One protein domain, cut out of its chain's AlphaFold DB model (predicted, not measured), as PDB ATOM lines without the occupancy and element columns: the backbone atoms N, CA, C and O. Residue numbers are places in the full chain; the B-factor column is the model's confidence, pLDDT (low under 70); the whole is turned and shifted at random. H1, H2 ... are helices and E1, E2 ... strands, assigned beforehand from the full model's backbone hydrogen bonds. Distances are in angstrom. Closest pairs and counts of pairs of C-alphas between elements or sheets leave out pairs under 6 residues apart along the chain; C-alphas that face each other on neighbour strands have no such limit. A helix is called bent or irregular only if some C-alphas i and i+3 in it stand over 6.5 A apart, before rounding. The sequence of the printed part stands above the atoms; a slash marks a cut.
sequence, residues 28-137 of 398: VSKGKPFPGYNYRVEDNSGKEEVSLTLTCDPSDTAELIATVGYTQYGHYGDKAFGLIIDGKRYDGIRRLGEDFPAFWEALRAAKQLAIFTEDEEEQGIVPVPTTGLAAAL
ATOM      1  N   VAL A  28      28.492 -10.550 -46.107       91.69
ATOM      2  CA  VAL A  28      29.926 -10.691 -46.359       91.69
ATOM      3  C   VAL A  28      30.593  -9.323 -46.480       91.69
ATOM      4  O   VAL A  28      30.108  -8.442 -47.190       91.69
ATOM      5  N   SER A  29      31.731  -9.141 -45.810       89.69
ATOM      6  CA  SER A  29      32.567  -7.942 -45.937       89.69
ATOM      7  C   SER A  29      34.050  -8.284 -46.047       89.69
ATOM      8  O   SER A  29      34.537  -9.251 -45.465       89.69
ATOM      9  N   LYS A  30      34.802  -7.467 -46.792       87.56
ATOM     10  CA  LYS A  30      36.253  -7.625 -46.957       87.56
ATOM     11  C   LYS A  30      37.017  -6.671 -46.033       87.56
ATOM     12  O   LYS A  30      36.759  -5.470 -46.039       87.56
ATOM     13  N   GLY A  31      37.979  -7.201 -45.280       77.25
ATOM     14  CA  GLY A  31      38.985  -6.464 -44.505       77.25
ATOM     15  C   GLY A  31      38.525  -5.841 -43.183       77.25
ATOM     16  O   GLY A  31      39.374  -5.388 -42.421       77.25
ATOM     17  N   LYS A  32      37.217  -5.796 -42.899       75.31
ATOM     18  CA  LYS A  32      36.657  -5.377 -41.604       75.31
ATOM     19  C   LYS A  32      35.469  -6.275 -41.223       75.31
ATOM     20  O   LYS A  32      34.672  -6.579 -42.118       75.31
ATOM     21  N   PRO A  33      35.290  -6.636 -39.937       72.81
ATOM     22  CA  PRO A  33      36.111  -6.248 -38.779       72.81
ATOM     23  C   PRO A  33      37.490  -6.924 -38.718       72.81
ATOM     24  O   PRO A  33      38.399  -6.350 -38.124       72.81
ATOM     25  N   PHE A  34      37.684  -8.061 -39.393       81.38
ATOM     26  CA  PHE A  34      38.962  -8.775 -39.439       81.38
ATOM     27  C   PHE A  34      39.574  -8.787 -40.855       81.38
ATOM     28  O   PHE A  34      38.845  -8.590 -41.840       81.38
ATOM     29  N   PRO A  35      40.899  -9.016 -40.985       78.88
ATOM     30  CA  PRO A  35      41.540  -9.288 -42.272       78.88
ATOM     31  C   PRO A  35      40.840 -10.422 -43.041       78.88
ATOM     32  O   PRO A  35      40.215 -11.298 -42.450       78.88
ATOM     33  N   GLY A  36      40.922 -10.394 -44.371       86.75
ATOM     34  CA  GLY A  36      40.257 -11.384 -45.221       86.75
ATOM     35  C   GLY A  36      38.766 -11.109 -45.458       86.75
ATOM     36  O   GLY A  36      38.334  -9.958 -45.558       86.75
ATOM     37  N   TYR A  37      37.987 -12.175 -45.633       90.75
ATOM     38  CA  TYR A  37      36.542 -12.148 -45.869       90.75
ATOM     39  C   TYR A  37      35.803 -12.544 -44.595       90.75
ATOM     40  O   TYR A  37      36.088 -13.588 -44.018       90.75
ATOM     41  N   ASN A  38      34.854 -11.718 -44.172       91.81
ATOM     42  CA  ASN A  38      34.078 -11.889 -42.952       91.81
ATOM     43  C   ASN A  38      32.649 -12.242 -43.357       91.81
ATOM     44  O   ASN A  38      31.968 -11.397 -43.935       91.81
ATOM     45  N   TYR A  39      32.213 -13.461 -43.067       93.62
ATOM     46  CA  TYR A  39      30.843 -13.930 -43.251       93.62
ATOM     47  C   TYR A  39      30.149 -13.856 -41.898       93.62
ATOM     48  O   TYR A  39      30.535 -14.585 -40.985       93.62
ATOM     49  N   ARG A  40      29.186 -12.952 -41.735       93.75
ATOM     50  CA  ARG A  40      28.617 -12.658 -40.417       93.75
ATOM     51  C   ARG A  40      27.107 -12.536 -40.413       93.75
ATOM     52  O   ARG A  40      26.519 -12.142 -41.418       93.75
ATOM     53  N   VAL A  41      26.522 -12.790 -39.253       94.56
ATOM     54  CA  VAL A  41      25.141 -12.461 -38.905       94.56
ATOM     55  C   VAL A  41      25.121 -11.893 -37.490       94.56
ATOM     56  O   VAL A  41      25.873 -12.348 -36.628       94.56
ATOM     57  N   GLU A  42      24.282 -10.889 -37.279       92.31
ATOM     58  CA  GLU A  42      24.008 -10.258 -35.988       92.31
ATOM     59  C   GLU A  42      22.487 -10.202 -35.838       92.31
ATOM     60  O   GLU A  42      21.790  -9.802 -36.775       92.31
ATOM     61  N   ASP A  43      21.970 -10.646 -34.698       89.31
ATOM     62  CA  ASP A  43      20.546 -10.664 -34.385       89.31
ATOM     63  C   ASP A  43      20.328 -10.261 -32.924       89.31
ATOM     64  O   ASP A  43      20.758 -10.952 -31.999       89.31
ATOM     65  N   ASN A  44      19.654  -9.128 -32.736       84.56
ATOM     66  CA  ASN A  44      19.316  -8.554 -31.437       84.56
ATOM     67  C   ASN A  44      17.807  -8.650 -31.161       84.56
ATOM     68  O   ASN A  44      17.314  -8.068 -30.193       84.56
ATOM     69  N   SER A  45      17.061  -9.384 -31.994       76.50
ATOM     70  CA  SER A  45      15.606  -9.515 -31.888       76.50
ATOM     71  C   SER A  45      15.163 -10.552 -30.846       76.50
ATOM     72  O   SER A  45      13.996 -10.578 -30.443       76.50
ATOM     73  N   GLY A  46      16.091 -11.409 -30.404       69.56
ATOM     74  CA  GLY A  46      15.883 -12.449 -29.399       69.56
ATOM     75  C   GLY A  46      16.024 -11.974 -27.947       69.56
ATOM     76  O   GLY A  46      16.198 -10.797 -27.652       69.56
ATOM     77  N   LYS A  47      15.949 -12.923 -27.000       69.69
ATOM     78  CA  LYS A  47      16.227 -12.655 -25.571       69.69
ATOM     79  C   LYS A  47      17.702 -12.357 -25.300       69.69
ATOM     80  O   LYS A  47      18.010 -11.681 -24.324       69.69
ATOM     81  N   GLU A  48      18.579 -12.894 -26.137       74.88
ATOM     82  CA  GLU A  48      20.020 -12.702 -26.082       74.88
ATOM     83  C   GLU A  48      20.477 -12.155 -27.430       74.88
ATOM     84  O   GLU A  48      20.021 -12.627 -28.473       74.88
ATOM     85  N   GLU A  49      21.361 -11.158 -27.399       85.06
ATOM     86  CA  GLU A  49      22.102 -10.714 -28.579       85.06
ATOM     87  C   GLU A  49      22.961 -11.878 -29.074       85.06
ATOM     88  O   GLU A  49      23.738 -12.454 -28.309       85.06
ATOM     89  N   VAL A  50      22.805 -12.239 -30.345       90.25
ATOM     90  CA  VAL A  50      23.612 -13.280 -30.970       90.25
ATOM     91  C   VAL A  50      24.351 -12.719 -32.173       90.25
ATOM     92  O   VAL A  50      23.770 -12.125 -33.079       90.25
ATOM     93  N   SER A  51      25.659 -12.945 -32.209       92.06
ATOM     94  CA  SER A  51      26.453 -12.722 -33.411       92.06
ATOM     95  C   SER A  51      27.307 -13.938 -33.716       92.06
ATOM     96  O   SER A  51      27.828 -14.598 -32.816       92.06
ATOM     97  N   LEU A  52      27.453 -14.246 -35.000       94.31
ATOM     98  CA  LEU A  52      28.331 -15.300 -35.488       94.31
ATOM     99  C   LEU A  52      29.120 -14.756 -36.669       94.31
ATOM    100  O   LEU A  52      28.541 -14.297 -37.650       94.31
ATOM    101  N   THR A  53      30.444 -14.824 -36.577       93.56
ATOM    102  CA  THR A  53      31.366 -14.419 -37.638       93.56
ATOM    103  C   THR A  53      32.294 -15.574 -37.992       93.56
ATOM    104  O   THR A  53      32.978 -16.123 -37.129       93.56
ATOM    105  N   LEU A  54      32.339 -15.911 -39.282       93.69
ATOM    106  CA  LEU A  54      33.338 -16.782 -39.889       93.69
ATOM    107  C   LEU A  54      34.275 -15.919 -40.734       93.69
ATOM    108  O   LEU A  54      33.844 -15.268 -41.685       93.69
ATOM    109  N   THR A  55      35.560 -15.930 -40.411       92.06
ATOM    110  CA  THR A  55      36.583 -15.156 -41.114       92.06
ATOM    111  C   THR A  55      37.465 -16.087 -41.928       92.06
ATOM    112  O   THR A  55      37.965 -17.080 -41.403       92.06
ATOM    113  N   CYS A  56      37.696 -15.759 -43.198       90.62
ATOM    114  CA  CYS A  56      38.588 -16.500 -44.083       90.62
ATOM    115  C   CYS A  56      39.591 -15.563 -44.752       90.62
ATOM    116  O   CYS A  56      39.219 -14.716 -45.569       90.62
ATOM    117  N   ASP A  57      40.870 -15.761 -44.454       84.88
ATOM    118  CA  ASP A  57      41.975 -15.076 -45.119       84.88
ATOM    119  C   ASP A  57      42.695 -16.052 -46.070       84.88
ATOM    120  O   ASP A  57      43.018 -17.165 -45.658       84.88
ATOM    121  N   PRO A  58      42.986 -15.687 -47.334       82.00
ATOM    122  CA  PRO A  58      43.746 -16.553 -48.240       82.00
ATOM    123  C   PRO A  58      45.101 -17.010 -47.673       82.00
ATOM    124  O   PRO A  58      45.586 -18.087 -48.026       82.00
ATOM    125  N   SER A  59      45.704 -16.235 -46.774       82.19
ATOM    126  CA  SER A  59      46.978 -16.535 -46.118       82.19
ATOM    127  C   SER A  59      46.857 -17.326 -44.809       82.19
ATOM    128  O   SER A  59      47.862 -17.877 -44.370       82.19
ATOM    129  N   ASP A  60      45.651 -17.520 -44.259       84.06
ATOM    130  CA  ASP A  60      45.452 -18.178 -42.958       84.06
ATOM    131  C   ASP A  60      44.285 -19.194 -42.938       84.06
ATOM    132  O   ASP A  60      43.585 -19.430 -43.924       84.06
ATOM    133  N   THR A  61      44.118 -19.870 -41.806       87.94
ATOM    134  CA  THR A  61      42.992 -20.755 -41.499       87.94
ATOM    135  C   THR A  61      41.759 -19.971 -41.060       87.94
ATOM    136  O   THR A  61      41.854 -18.851 -40.568       87.94
ATOM    137  N   ALA A  62      40.587 -20.565 -41.266       89.44
ATOM    138  CA  ALA A  62      39.306 -19.979 -40.940       89.44
ATOM    139  C   ALA A  62      39.164 -19.805 -39.428       89.44
ATOM    140  O   ALA A  62      39.466 -20.712 -38.644       89.44
ATOM    141  N   GLU A  63      38.651 -18.648 -39.039       89.44
ATOM    142  CA  GLU A  63      38.411 -18.298 -37.650       89.44
ATOM    143  C   GLU A  63      36.923 -18.109 -37.400       89.44
ATOM    144  O   GLU A  63      36.204 -17.568 -38.236       89.44
ATOM    145  N   LEU A  64      36.456 -18.612 -36.258       91.06
ATOM    146  CA  LEU A  64      35.056 -18.556 -35.863       91.06
ATOM    147  C   LEU A  64      34.948 -17.829 -34.532       91.06
ATOM    148  O   LEU A  64      35.687 -18.128 -33.587       91.06
ATOM    149  N   ILE A  65      34.036 -16.870 -34.484       91.50
ATOM    150  CA  ILE A  65      33.770 -16.031 -33.322       91.50
ATOM    151  C   ILE A  65      32.262 -15.987 -33.154       91.50
ATOM    152  O   ILE A  65      31.549 -15.709 -34.119       91.50
ATOM    153  N   ALA A  66      31.799 -16.249 -31.942       91.38
ATOM    154  CA  ALA A  66      30.405 -16.079 -31.583       91.38
ATOM    155  C   ALA A  66      30.294 -15.155 -30.374       91.38
ATOM    156  O   ALA A  66      31.147 -15.195 -29.490       91.38
ATOM    157  N   THR A  67      29.233 -14.364 -30.327       90.50
ATOM    158  CA  THR A  67      28.804 -13.668 -29.115       90.50
ATOM    159  C   THR A  67      27.393 -14.129 -28.806       90.50
ATOM    160  O   THR A  67      26.556 -14.151 -29.705       90.50
ATOM    161  N   VAL A  68      27.159 -14.524 -27.559       88.62
ATOM    162  CA  VAL A  68      25.851 -14.918 -27.031       88.62
ATOM    163  C   VAL A  68      25.630 -14.104 -25.758       88.62
ATOM    164  O   VAL A  68      26.404 -14.202 -24.798       88.62
ATOM    165  N   GLY A  69      24.642 -13.211 -25.784       85.69
ATOM    166  CA  GLY A  69      24.472 -12.167 -24.780       85.69
ATOM    167  C   GLY A  69      25.724 -11.287 -24.684       85.69
ATOM    168  O   GLY A  69      26.161 -10.697 -25.663       85.69
ATOM    169  N   TYR A  70      26.335 -11.229 -23.497       82.62
ATOM    170  CA  TYR A  70      27.563 -10.455 -23.251       82.62
ATOM    171  C   TYR A  70      28.848 -11.293 -23.323       82.62
ATOM    172  O   TYR A  70      29.926 -10.790 -23.005       82.62
ATOM    173  N   THR A  71      28.747 -12.574 -23.691       84.12
ATOM    174  CA  THR A  71      29.881 -13.503 -23.652       84.12
ATOM    175  C   THR A  71      30.383 -13.798 -25.056       84.12
ATOM    176  O   THR A  71      29.609 -14.165 -25.939       84.12
ATOM    177  N   GLN A  72      31.694 -13.662 -25.252       86.81
ATOM    178  CA  GLN A  72      32.374 -13.964 -26.507       86.81
ATOM    179  C   GLN A  72      33.025 -15.354 -26.459       86.81
ATOM    180  O   GLN A  72      33.700 -15.707 -25.491       86.81
ATOM    181  N   TYR A  73      32.875 -16.115 -27.540       87.19
ATOM    182  CA  TYR A  73      33.372 -17.477 -27.723       87.19
ATOM    183  C   TYR A  73      34.234 -17.582 -28.989       87.19
ATOM    184  O   TYR A  73      34.096 -16.803 -29.939       87.19
ATOM    185  N   GLY A  74      35.101 -18.594 -29.046       84.75
ATOM    186  CA  GLY A  74      35.879 -18.924 -30.241       84.75
ATOM    187  C   GLY A  74      37.260 -18.275 -30.278       84.75
ATOM    188  O   GLY A  74      38.007 -18.358 -29.315       84.75
ATOM    189  N   HIS A  75      37.662 -17.699 -31.416       77.25
ATOM    190  CA  HIS A  75      39.055 -17.272 -31.631       77.25
ATOM    191  C   HIS A  75      39.573 -16.227 -30.629       77.25
ATOM    192  O   HIS A  75      40.742 -16.286 -30.254       77.25
ATOM    193  N   TYR A  76      38.717 -15.294 -30.209       69.50
ATOM    194  CA  TYR A  76      39.053 -14.231 -29.253       69.50
ATOM    195  C   TYR A  76      38.346 -14.389 -27.899       69.50
ATOM    196  O   TYR A  76      38.479 -13.518 -27.047       69.50
ATOM    197  N   GLY A  77      37.580 -15.467 -27.717       65.44
ATOM    198  CA  GLY A  77      36.911 -15.774 -26.455       65.44
ATOM    199  C   GLY A  77      37.700 -16.794 -25.641       65.44
ATOM    200  O   GLY A  77      38.423 -17.616 -26.200       65.44
ATOM    201  N   ASP A  78      37.511 -16.783 -24.323       65.81
ATOM    202  CA  ASP A  78      38.136 -17.757 -23.415       65.81
ATOM    203  C   ASP A  78      37.457 -19.140 -23.460       65.81
ATOM    204  O   ASP A  78      37.965 -20.103 -22.888       65.81
ATOM    205  N   LYS A  79      36.308 -19.245 -24.143       76.25
ATOM    206  CA  LYS A  79      35.466 -20.447 -24.206       76.25
ATOM    207  C   LYS A  79      35.260 -20.934 -25.638       76.25
ATOM    208  O   LYS A  79      35.134 -20.137 -26.576       76.25
ATOM    209  N   ALA A  80      35.197 -22.254 -25.810       82.50
ATOM    210  CA  ALA A  80      34.844 -22.867 -27.085       82.50
ATOM    211  C   ALA A  80      33.322 -22.873 -27.306       82.50
ATOM    212  O   ALA A  80      32.530 -22.762 -26.372       82.50
ATOM    213  N   PHE A  81      32.920 -23.008 -28.568       89.12
ATOM    214  CA  PHE A  81      31.531 -23.222 -28.961       89.12
ATOM    215  C   PHE A  81      31.469 -24.161 -30.169       89.12
ATOM    216  O   PHE A  81      32.459 -24.328 -30.895       89.12
ATOM    217  N   GLY A  82      30.297 -24.746 -30.388       91.12
ATOM    218  CA  GLY A  82      29.968 -25.544 -31.562       91.12
ATOM    219  C   GLY A  82      28.701 -25.048 -32.254       91.12
ATOM    220  O   GLY A  82      28.020 -24.137 -31.779       91.12
ATOM    221  N   LEU A  83      28.390 -25.652 -33.403       94.62
ATOM    222  CA  LEU A  83      27.184 -25.354 -34.177       94.62
ATOM    223  C   LEU A  83      26.303 -26.589 -34.336       94.62
ATOM    224  O   LEU A  83      26.787 -27.686 -34.612       94.62
ATOM    225  N   ILE A  84      24.994 -26.402 -34.231       93.62
ATOM    226  CA  ILE A  84      23.998 -27.376 -34.667       93.62
ATOM    227  C   ILE A  84      23.461 -26.906 -36.011       93.62
ATOM    228  O   ILE A  84      22.872 -25.831 -36.095       93.62
ATOM    229  N   ILE A  85      23.656 -27.714 -37.050       96.31
ATOM    230  CA  ILE A  85      23.158 -27.454 -38.403       96.31
ATOM    231  C   ILE A  85      22.161 -28.554 -38.745       96.31
ATOM    232  O   ILE A  85      22.536 -29.726 -38.782       96.31
ATOM    233  N   ASP A  86      20.897 -28.188 -38.960       94.12
ATOM    234  CA  ASP A  86      19.808 -29.120 -39.287       94.12
ATOM    235  C   ASP A  86      19.764 -30.356 -38.356       94.12
ATOM    236  O   ASP A  86      19.586 -31.496 -38.785       94.12
ATOM    237  N   GLY A  87      19.976 -30.129 -37.053       86.50
ATOM    238  CA  GLY A  87      19.975 -31.164 -36.012       86.50
ATOM    239  C   GLY A  87      21.289 -31.940 -35.847       86.50
ATOM    240  O   GLY A  87      21.424 -32.708 -34.896       86.50
ATOM    241  N   LYS A  88      22.285 -31.732 -36.716       89.50
ATOM    242  CA  LYS A  88      23.615 -32.340 -36.589       89.50
ATOM    243  C   LYS A  88      24.565 -31.423 -35.821       89.50
ATOM    244  O   LYS A  88      24.713 -30.256 -36.173       89.50
ATOM    245  N   ARG A  89      25.245 -31.973 -34.813       89.56
ATOM    246  CA  ARG A  89      26.266 -31.266 -34.027       89.56
ATOM    247  C   ARG A  89      27.610 -31.211 -34.752       89.56
ATOM    248  O   ARG A  89      28.054 -32.205 -35.329       89.56
ATOM    249  N   TYR A  90      28.240 -30.045 -34.687       88.44
ATOM    250  CA  TYR A  90      29.573 -29.757 -35.192       88.44
ATOM    251  C   TYR A  90      30.406 -29.100 -34.089       88.44
ATOM    252  O   TYR A  90      30.276 -27.906 -33.816       88.44
ATOM    253  N   ASP A  91      31.284 -29.898 -33.492       85.88
ATOM    254  CA  ASP A  91      32.290 -29.478 -32.518       85.88
ATOM    255  C   ASP A  91      33.632 -29.193 -33.192       85.88
ATOM    256  O   ASP A  91      33.912 -29.674 -34.292       85.88
ATOM    257  N   GLY A  92      34.499 -28.427 -32.523       82.06
ATOM    258  CA  GLY A  92      35.898 -28.289 -32.940       82.06
ATOM    259  C   GLY A  92      36.084 -27.772 -34.372       82.06
ATOM    260  O   GLY A  92      37.089 -28.084 -35.008       82.06
ATOM    261  N   ILE A  93      35.139 -26.972 -34.878       86.50
ATOM    262  CA  ILE A  93      34.998 -26.568 -36.292       86.50
ATOM    263  C   ILE A  93      36.294 -25.988 -36.887       86.50
ATOM    264  O   ILE A  93      36.636 -26.234 -38.045       86.50
ATOM    265  N   ARG A  94      37.074 -25.267 -36.069       82.62
ATOM    266  CA  ARG A  94      38.382 -24.694 -36.442       82.62
ATOM    267  C   ARG A  94      39.413 -25.743 -36.872       82.62
ATOM    268  O   ARG A  94      40.432 -25.382 -37.455       82.62
ATOM    269  N   ARG A  95      39.181 -27.017 -36.558       83.69
ATOM    270  CA  ARG A  95      40.082 -28.144 -36.801       83.69
ATOM    271  C   ARG A  95      39.383 -29.273 -37.562       83.69
ATOM    272  O   ARG A  95      39.501 -30.431 -37.197       83.69
ATOM    273  N   LEU A  96      38.609 -28.965 -38.595       83.94
ATOM    274  CA  LEU A  96      37.973 -30.003 -39.415       83.94
ATOM    275  C   LEU A  96      38.879 -30.561 -40.522       83.94
ATOM    276  O   LEU A  96      38.541 -31.588 -41.106       83.94
ATOM    277  N   GLY A  97      40.034 -29.947 -40.798       86.69
ATOM    278  CA  GLY A  97      40.930 -30.374 -41.876       86.69
ATOM    279  C   GLY A  97      40.188 -30.563 -43.204       86.69
ATOM    280  O   GLY A  97      39.463 -29.672 -43.649       86.69
ATOM    281  N   GLU A  98      40.333 -31.745 -43.803       86.88
ATOM    282  CA  GLU A  98      39.695 -32.127 -45.073       86.88
ATOM    283  C   GLU A  98      38.160 -32.224 -45.011       86.88
ATOM    284  O   GLU A  98      37.513 -32.167 -46.052       86.88
ATOM    285  N   ASP A  99      37.556 -32.298 -43.820       88.44
ATOM    286  CA  ASP A  99      36.092 -32.312 -43.665       88.44
ATOM    287  C   ASP A  99      35.492 -30.899 -43.693       88.44
ATOM    288  O   ASP A  99      34.269 -30.737 -43.759       88.44
ATOM    289  N   PHE A 100      36.326 -29.857 -43.629       92.56
ATOM    290  CA  PHE A 100      35.854 -28.477 -43.574       92.56
ATOM    291  C   PHE A 100      34.989 -28.072 -44.784       92.56
ATOM    292  O   PHE A 100      33.955 -27.444 -44.556       92.56
ATOM    293  N   PRO A 101      35.301 -28.452 -46.042       93.81
ATOM    294  CA  PRO A 101      34.421 -28.178 -47.179       93.81
ATOM    295  C   PRO A 101      33.023 -28.801 -47.040       93.81
ATOM    296  O   PRO A 101      32.035 -28.183 -47.422       93.81
ATOM    297  N   ALA A 102      32.912 -29.994 -46.446       92.81
ATOM    298  CA  ALA A 102      31.617 -30.637 -46.219       92.81
ATOM    299  C   ALA A 102      30.809 -29.925 -45.121       92.81
ATOM    300  O   ALA A 102      29.598 -29.755 -45.252       92.81
ATOM    301  N   PHE A 103      31.474 -29.472 -44.053       95.38
ATOM    302  CA  PHE A 103      30.866 -28.579 -43.062       95.38
ATOM    303  C   PHE A 103      30.398 -27.266 -43.698       95.38
ATOM    304  O   PHE A 103      29.282 -26.827 -43.439       95.38
ATOM    305  N   TRP A 104      31.226 -26.665 -44.553       95.56
ATOM    306  CA  TRP A 104      30.925 -25.404 -45.218       95.56
ATOM    307  C   TRP A 104      29.670 -25.494 -46.090       95.56
ATOM    308  O   TRP A 104      28.799 -24.632 -46.007       95.56
ATOM    309  N   GLU A 105      29.539 -26.558 -46.885       95.31
ATOM    310  CA  GLU A 105      28.340 -26.795 -47.697       95.31
ATOM    311  C   GLU A 105      27.105 -27.115 -46.845       95.31
ATOM    312  O   GLU A 105      26.008 -26.652 -47.159       95.31
ATOM    313  N   ALA A 106      27.267 -27.837 -45.730       96.31
ATOM    314  CA  ALA A 106      26.171 -28.059 -44.787       96.31
ATOM    315  C   ALA A 106      25.680 -26.737 -44.181       96.31
ATOM    316  O   ALA A 106      24.478 -26.487 -44.152       96.31
ATOM    317  N   LEU A 107      26.602 -25.861 -43.766       96.94
ATOM    318  CA  LEU A 107      26.272 -24.529 -43.269       96.94
ATOM    319  C   LEU A 107      25.564 -23.716 -44.355       96.94
ATOM    320  O   LEU A 107      24.479 -23.203 -44.107       96.94
ATOM    321  N   ARG A 108      26.123 -23.668 -45.574       95.75
ATOM    322  CA  ARG A 108      25.555 -22.978 -46.747       95.75
ATOM    323  C   ARG A 108      24.097 -23.368 -47.022       95.75
ATOM    324  O   ARG A 108      23.309 -22.517 -47.434       95.75
ATOM    325  N   ALA A 109      23.758 -24.640 -46.829       95.19
ATOM    326  CA  ALA A 109      22.436 -25.204 -47.089       95.19
ATOM    327  C   ALA A 109      21.509 -25.246 -45.858       95.19
ATOM    328  O   ALA A 109      20.380 -25.733 -45.980       95.19
ATOM    329  N   ALA A 110      21.967 -24.752 -44.702       96.75
ATOM    330  CA  ALA A 110      21.274 -24.882 -43.428       96.75
ATOM    331  C   ALA A 110      19.872 -24.266 -43.462       96.75
ATOM    332  O   ALA A 110      19.686 -23.106 -43.842       96.75
ATOM    333  N   LYS A 111      18.879 -25.025 -42.994       94.88
ATOM    334  CA  LYS A 111      17.526 -24.511 -42.725       94.88
ATOM    335  C   LYS A 111      17.388 -24.091 -41.268       94.88
ATOM    336  O   LYS A 111      16.696 -23.119 -40.977       94.88
ATOM    337  N   GLN A 112      18.068 -24.806 -40.379       95.00
ATOM    338  CA  GLN A 112      18.167 -24.533 -38.955       95.00
ATOM    339  C   GLN A 112      19.637 -24.426 -38.562       95.00
ATOM    340  O   GLN A 112      20.445 -25.294 -38.902       95.00
ATOM    341  N   LEU A 113      19.962 -23.375 -37.817       96.31
ATOM    342  CA  LEU A 113      21.287 -23.140 -37.272       96.31
ATOM    343  C   LEU A 113      21.157 -22.720 -35.811       96.31
ATOM    344  O   LEU A 113      20.287 -21.920 -35.466       96.31
ATOM    345  N   ALA A 114      22.019 -23.252 -34.955       94.00
ATOM    346  CA  ALA A 114      22.118 -22.829 -33.568       94.00
ATOM    347  C   ALA A 114      23.554 -22.946 -33.050       94.00
ATOM    348  O   ALA A 114      24.338 -23.748 -33.557       94.00
ATOM    349  N   ILE A 115      23.879 -22.156 -32.033       92.44
ATOM    350  CA  ILE A 115      25.118 -22.234 -31.261       92.44
ATOM    351  C   ILE A 115      24.852 -23.050 -29.996       92.44
ATOM    352  O   ILE A 115      23.809 -22.903 -29.360       92.44
ATOM    353  N   PHE A 116      25.815 -23.886 -29.623       89.44
ATOM    354  CA  PHE A 116      25.897 -24.461 -28.284       89.44
ATOM    355  C   PHE A 116      27.285 -24.192 -27.701       89.44
ATOM    356  O   PHE A 116      28.278 -24.109 -28.432       89.44
ATOM    357  N   THR A 117      27.341 -24.012 -26.387       83.31
ATOM    358  CA  THR A 117      28.545 -23.636 -25.641       83.31
ATOM    359  C   THR A 117      28.908 -24.741 -24.648       83.31
ATOM    360  O   THR A 117      28.136 -25.673 -24.436       83.31
ATOM    361  N   GLU A 118      30.091 -24.669 -24.036       69.56
ATOM    362  CA  GLU A 118      30.484 -25.616 -22.975       69.56
ATOM    363  C   GLU A 118      29.561 -25.545 -21.740       69.56
ATOM    364  O   GLU A 118      29.452 -26.525 -21.009       69.56
ATOM    365  N   ASP A 119      28.846 -24.429 -21.552       67.25
ATOM    366  CA  ASP A 119      27.866 -24.216 -20.478       67.25
ATOM    367  C   ASP A 119      26.419 -24.485 -20.957       67.25
ATOM    368  O   ASP A 119      25.473 -23.852 -20.485       67.25
ATOM    369  N   GLU A 120      26.226 -25.391 -21.927       67.75
ATOM    370  CA  GLU A 120      24.922 -25.672 -22.560       67.75
ATOM    371  C   GLU A 120      23.805 -25.975 -21.547       67.75
ATOM    372  O   GLU A 120      22.658 -25.598 -21.777       67.75
ATOM    373  N   GLU A 121      24.113 -26.621 -20.419       66.88
ATOM    374  CA  GLU A 121      23.117 -26.906 -19.375       66.88
ATOM    375  C   GLU A 121      22.550 -25.633 -18.719       66.88
ATOM    376  O   GLU A 121      21.398 -25.632 -18.283       66.88
ATOM    377  N   GLU A 122      23.322 -24.544 -18.678       63.06
ATOM    378  CA  GLU A 122      22.925 -23.264 -18.076       63.06
ATOM    379  C   GLU A 122      22.410 -22.260 -19.118       63.06
ATOM    380  O   GLU A 122      21.445 -21.541 -18.858       63.06
ATOM    381  N   GLN A 123      23.038 -22.209 -20.296       65.31
ATOM    382  CA  GLN A 123      22.735 -21.229 -21.351       65.31
ATOM    383  C   GLN A 123      21.775 -21.755 -22.424       65.31
ATOM    384  O   GLN A 123      21.165 -20.979 -23.159       65.31
ATOM    385  N   GLY A 124      21.600 -23.073 -22.509       73.88
ATOM    386  CA  GLY A 124      20.815 -23.707 -23.556       73.88
ATOM    387  C   GLY A 124      21.440 -23.578 -24.948       73.88
ATOM    388  O   GLY A 124      22.582 -23.164 -25.139       73.88
ATOM    389  N   ILE A 125      20.657 -23.978 -25.950       87.00
ATOM    390  CA  ILE A 125      21.012 -23.879 -27.367       87.00
ATOM    391  C   ILE A 125      20.423 -22.576 -27.915       87.00
ATOM    392  O   ILE A 125      19.207 -22.374 -27.851       87.00
ATOM    393  N   VAL A 126      21.264 -21.721 -28.498       90.19
ATOM    394  CA  VAL A 126      20.857 -20.393 -28.980       90.19
ATOM    395  C   VAL A 126      20.666 -20.412 -30.497       90.19
ATOM    396  O   VAL A 126      21.617 -20.705 -31.225       90.19
ATOM    397  N   PRO A 127      19.455 -20.136 -31.014       92.00
ATOM    398  CA  PRO A 127      19.197 -20.148 -32.449       92.00
ATOM    399  C   PRO A 127      19.945 -19.014 -33.158       92.00
ATOM    400  O   PRO A 127      20.053 -17.907 -32.640       92.00
ATOM    401  N   VAL A 128      20.417 -19.287 -34.372       94.00
ATOM    402  CA  VAL A 128      21.056 -18.305 -35.252       94.00
ATOM    403  C   VAL A 128      20.256 -18.226 -36.553       94.00
ATOM    404  O   VAL A 128      19.934 -19.268 -37.134       94.00
ATOM    405  N   PRO A 129      19.943 -17.023 -37.063       94.38
ATOM    406  CA  PRO A 129      19.223 -16.888 -38.324       94.38
ATOM    407  C   PRO A 129      19.960 -17.538 -39.497       94.38
ATOM    408  O   PRO A 129      21.183 -17.494 -39.579       94.38
ATOM    409  N   THR A 130      19.215 -18.106 -40.445       95.94
ATOM    410  CA  THR A 130      19.751 -18.714 -41.681       95.94
ATOM    411  C   THR A 130      19.457 -17.875 -42.931       95.94
ATOM    412  O   THR A 130      19.844 -18.225 -44.049       95.94
ATOM    413  N   THR A 131      18.797 -16.726 -42.769       94.06
ATOM    414  CA  THR A 131      18.412 -15.841 -43.874       94.06
ATOM    415  C   THR A 131      19.644 -15.293 -44.595       94.06
ATOM    416  O   THR A 131      20.548 -14.743 -43.975       94.06
ATOM    417  N   GLY A 132      19.686 -15.415 -45.926       93.12
ATOM    418  CA  GLY A 132      20.782 -14.886 -46.755       93.12
ATOM    419  C   GLY A 132      22.063 -15.730 -46.765       93.12
ATOM    420  O   GLY A 132      23.013 -15.391 -47.468       93.12
ATOM    421  N   LEU A 133      22.090 -16.854 -46.048       92.69
ATOM    422  CA  LEU A 133      23.307 -17.625 -45.796       92.69
ATOM    423  C   LEU A 133      23.944 -18.173 -47.090       92.69
ATOM    424  O   LEU A 133      25.128 -17.944 -47.342       92.69
ATOM    425  N   ALA A 134      23.154 -18.779 -47.984       92.69
ATOM    426  CA  ALA A 134      23.640 -19.277 -49.280       92.69
ATOM    427  C   ALA A 134      24.153 -18.174 -50.233       92.69
ATOM    428  O   ALA A 134      24.923 -18.464 -51.152       92.69
ATOM    429  N   ALA A 135      23.711 -16.927 -50.046       91.88
ATOM    430  CA  ALA A 135      24.174 -15.787 -50.834       91.88
ATOM    431  C   ALA A 135      25.462 -15.178 -50.257       91.88
ATOM    432  O   ALA A 135      26.323 -14.743 -51.018       91.88
ATOM    433  N   ALA A 136      25.595 -15.156 -48.928       93.69
ATOM    434  CA  ALA A 136      26.754 -14.599 -48.239       93.69
ATOM    435  C   ALA A 136      27.983 -15.511 -48.337       93.69
ATOM    436  O   ALA A 136      29.076 -15.048 -48.661       93.69
ATOM    437  N   LEU A 137      27.814 -16.807 -48.069       94.44
ATOM    438  CA  LEU A 137      28.893 -17.781 -48.195       94.44
ATOM    439  C   LEU A 137      29.063 -18.115 -49.688       94.44
ATOM    440  O   LEU A 137      28.054 -18.241 -50.371       94.44
TER     441      LEU A 137
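What this domain is: This is residues 28 to 137 of the 398 residues of an uncharacterized protein of Aeromonas sp. HMWF015 (UniProt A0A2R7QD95). Two antiparallel sheets lie face to face as a sandwich, their strands crossed at 90 degrees: a twisted slab of five strands, E1 to E5, and a smaller sheet of four, E7, E6, E8 and E9. Helix H1 packs on the smaller sheet with its residues 103 to 108, and the short helix H3 packs on the larger one near E1. The printed part has 110 residues, with nine named strands and three named helices in the order E1 E2 E3 E4 E5 E6 E7 H1 E8 H2 E9 H3, and its class is mixed, helices and strands. It is compact, with a radius of gyration of the C-alphas of 13.1 A, and rounded, spanning 37 by 27 by 26 A.

Where its parts are: Find C-alpha 28 at (29.926, -10.691, -46.359), where E1, residues 28 to 30, begins. Next come E2, residues 37 to 43 and 19.7 A long, E3, residues 50 to 56 and 20.2 A, E4, residues 63 to 68 and 16.8 A, and E5, residues 71 to 74. From C-alpha 81 at (31.531, -23.222, -28.961) E6 runs to residue 85, then E7 covers residues 88 to 90. H1, residues 97 to 108, is 17.7 A long and only just irregular, with C-alphas 98 and 101 6.9 A apart. After it come E8, residues 113 to 117, H2, residues 120 to 123, E9, residues 126 to 128, and H3, residues 133 to 136, ending at C-alpha 136 (26.754, -14.599, -48.239).

How they stand to each other: Begin with E1 to E5, a meander, each strand the antiparallel neighbour of the one before. In the hairpin E2 and E3, look for N 39 and O 54, 2.8 A apart. In the hairpin E3 and E4, N 53 and O 65 are 2.8 A apart. Across the sandwich, the closest C-alphas of E3 and E9 are those of Val 50 and Val 128, 7.1 A apart. In the smaller sheet, E6 and E8 are antiparallel neighbours, with N 84 and O 114 2.8 A apart. E7, H1 and E8 form a split strand-helix-strand unit, with E6 between its two strands and a right-handed crossover. H1 only grazes this sheet; its residues 107 to 108 only just touch H3, with 3 pairs of C-alphas within 8 A, the closest Arg 108 and Ala 134 at 4.9 A. H3 only grazes the larger sheet, and H2 touches no helix. In H1, 6 of 8 O i to N i+4 pairs are within hydrogen-bond range; H2 and H3 are too short for such a pair.

The domain as a whole: The C-alphas farthest apart, of Ser 59 and Glu 122, are 37.6 A apart. The printed part has no cut, and no link is long. Confidence is under 70 at residues 46 to 47, 76 to 78 and 118 to 123.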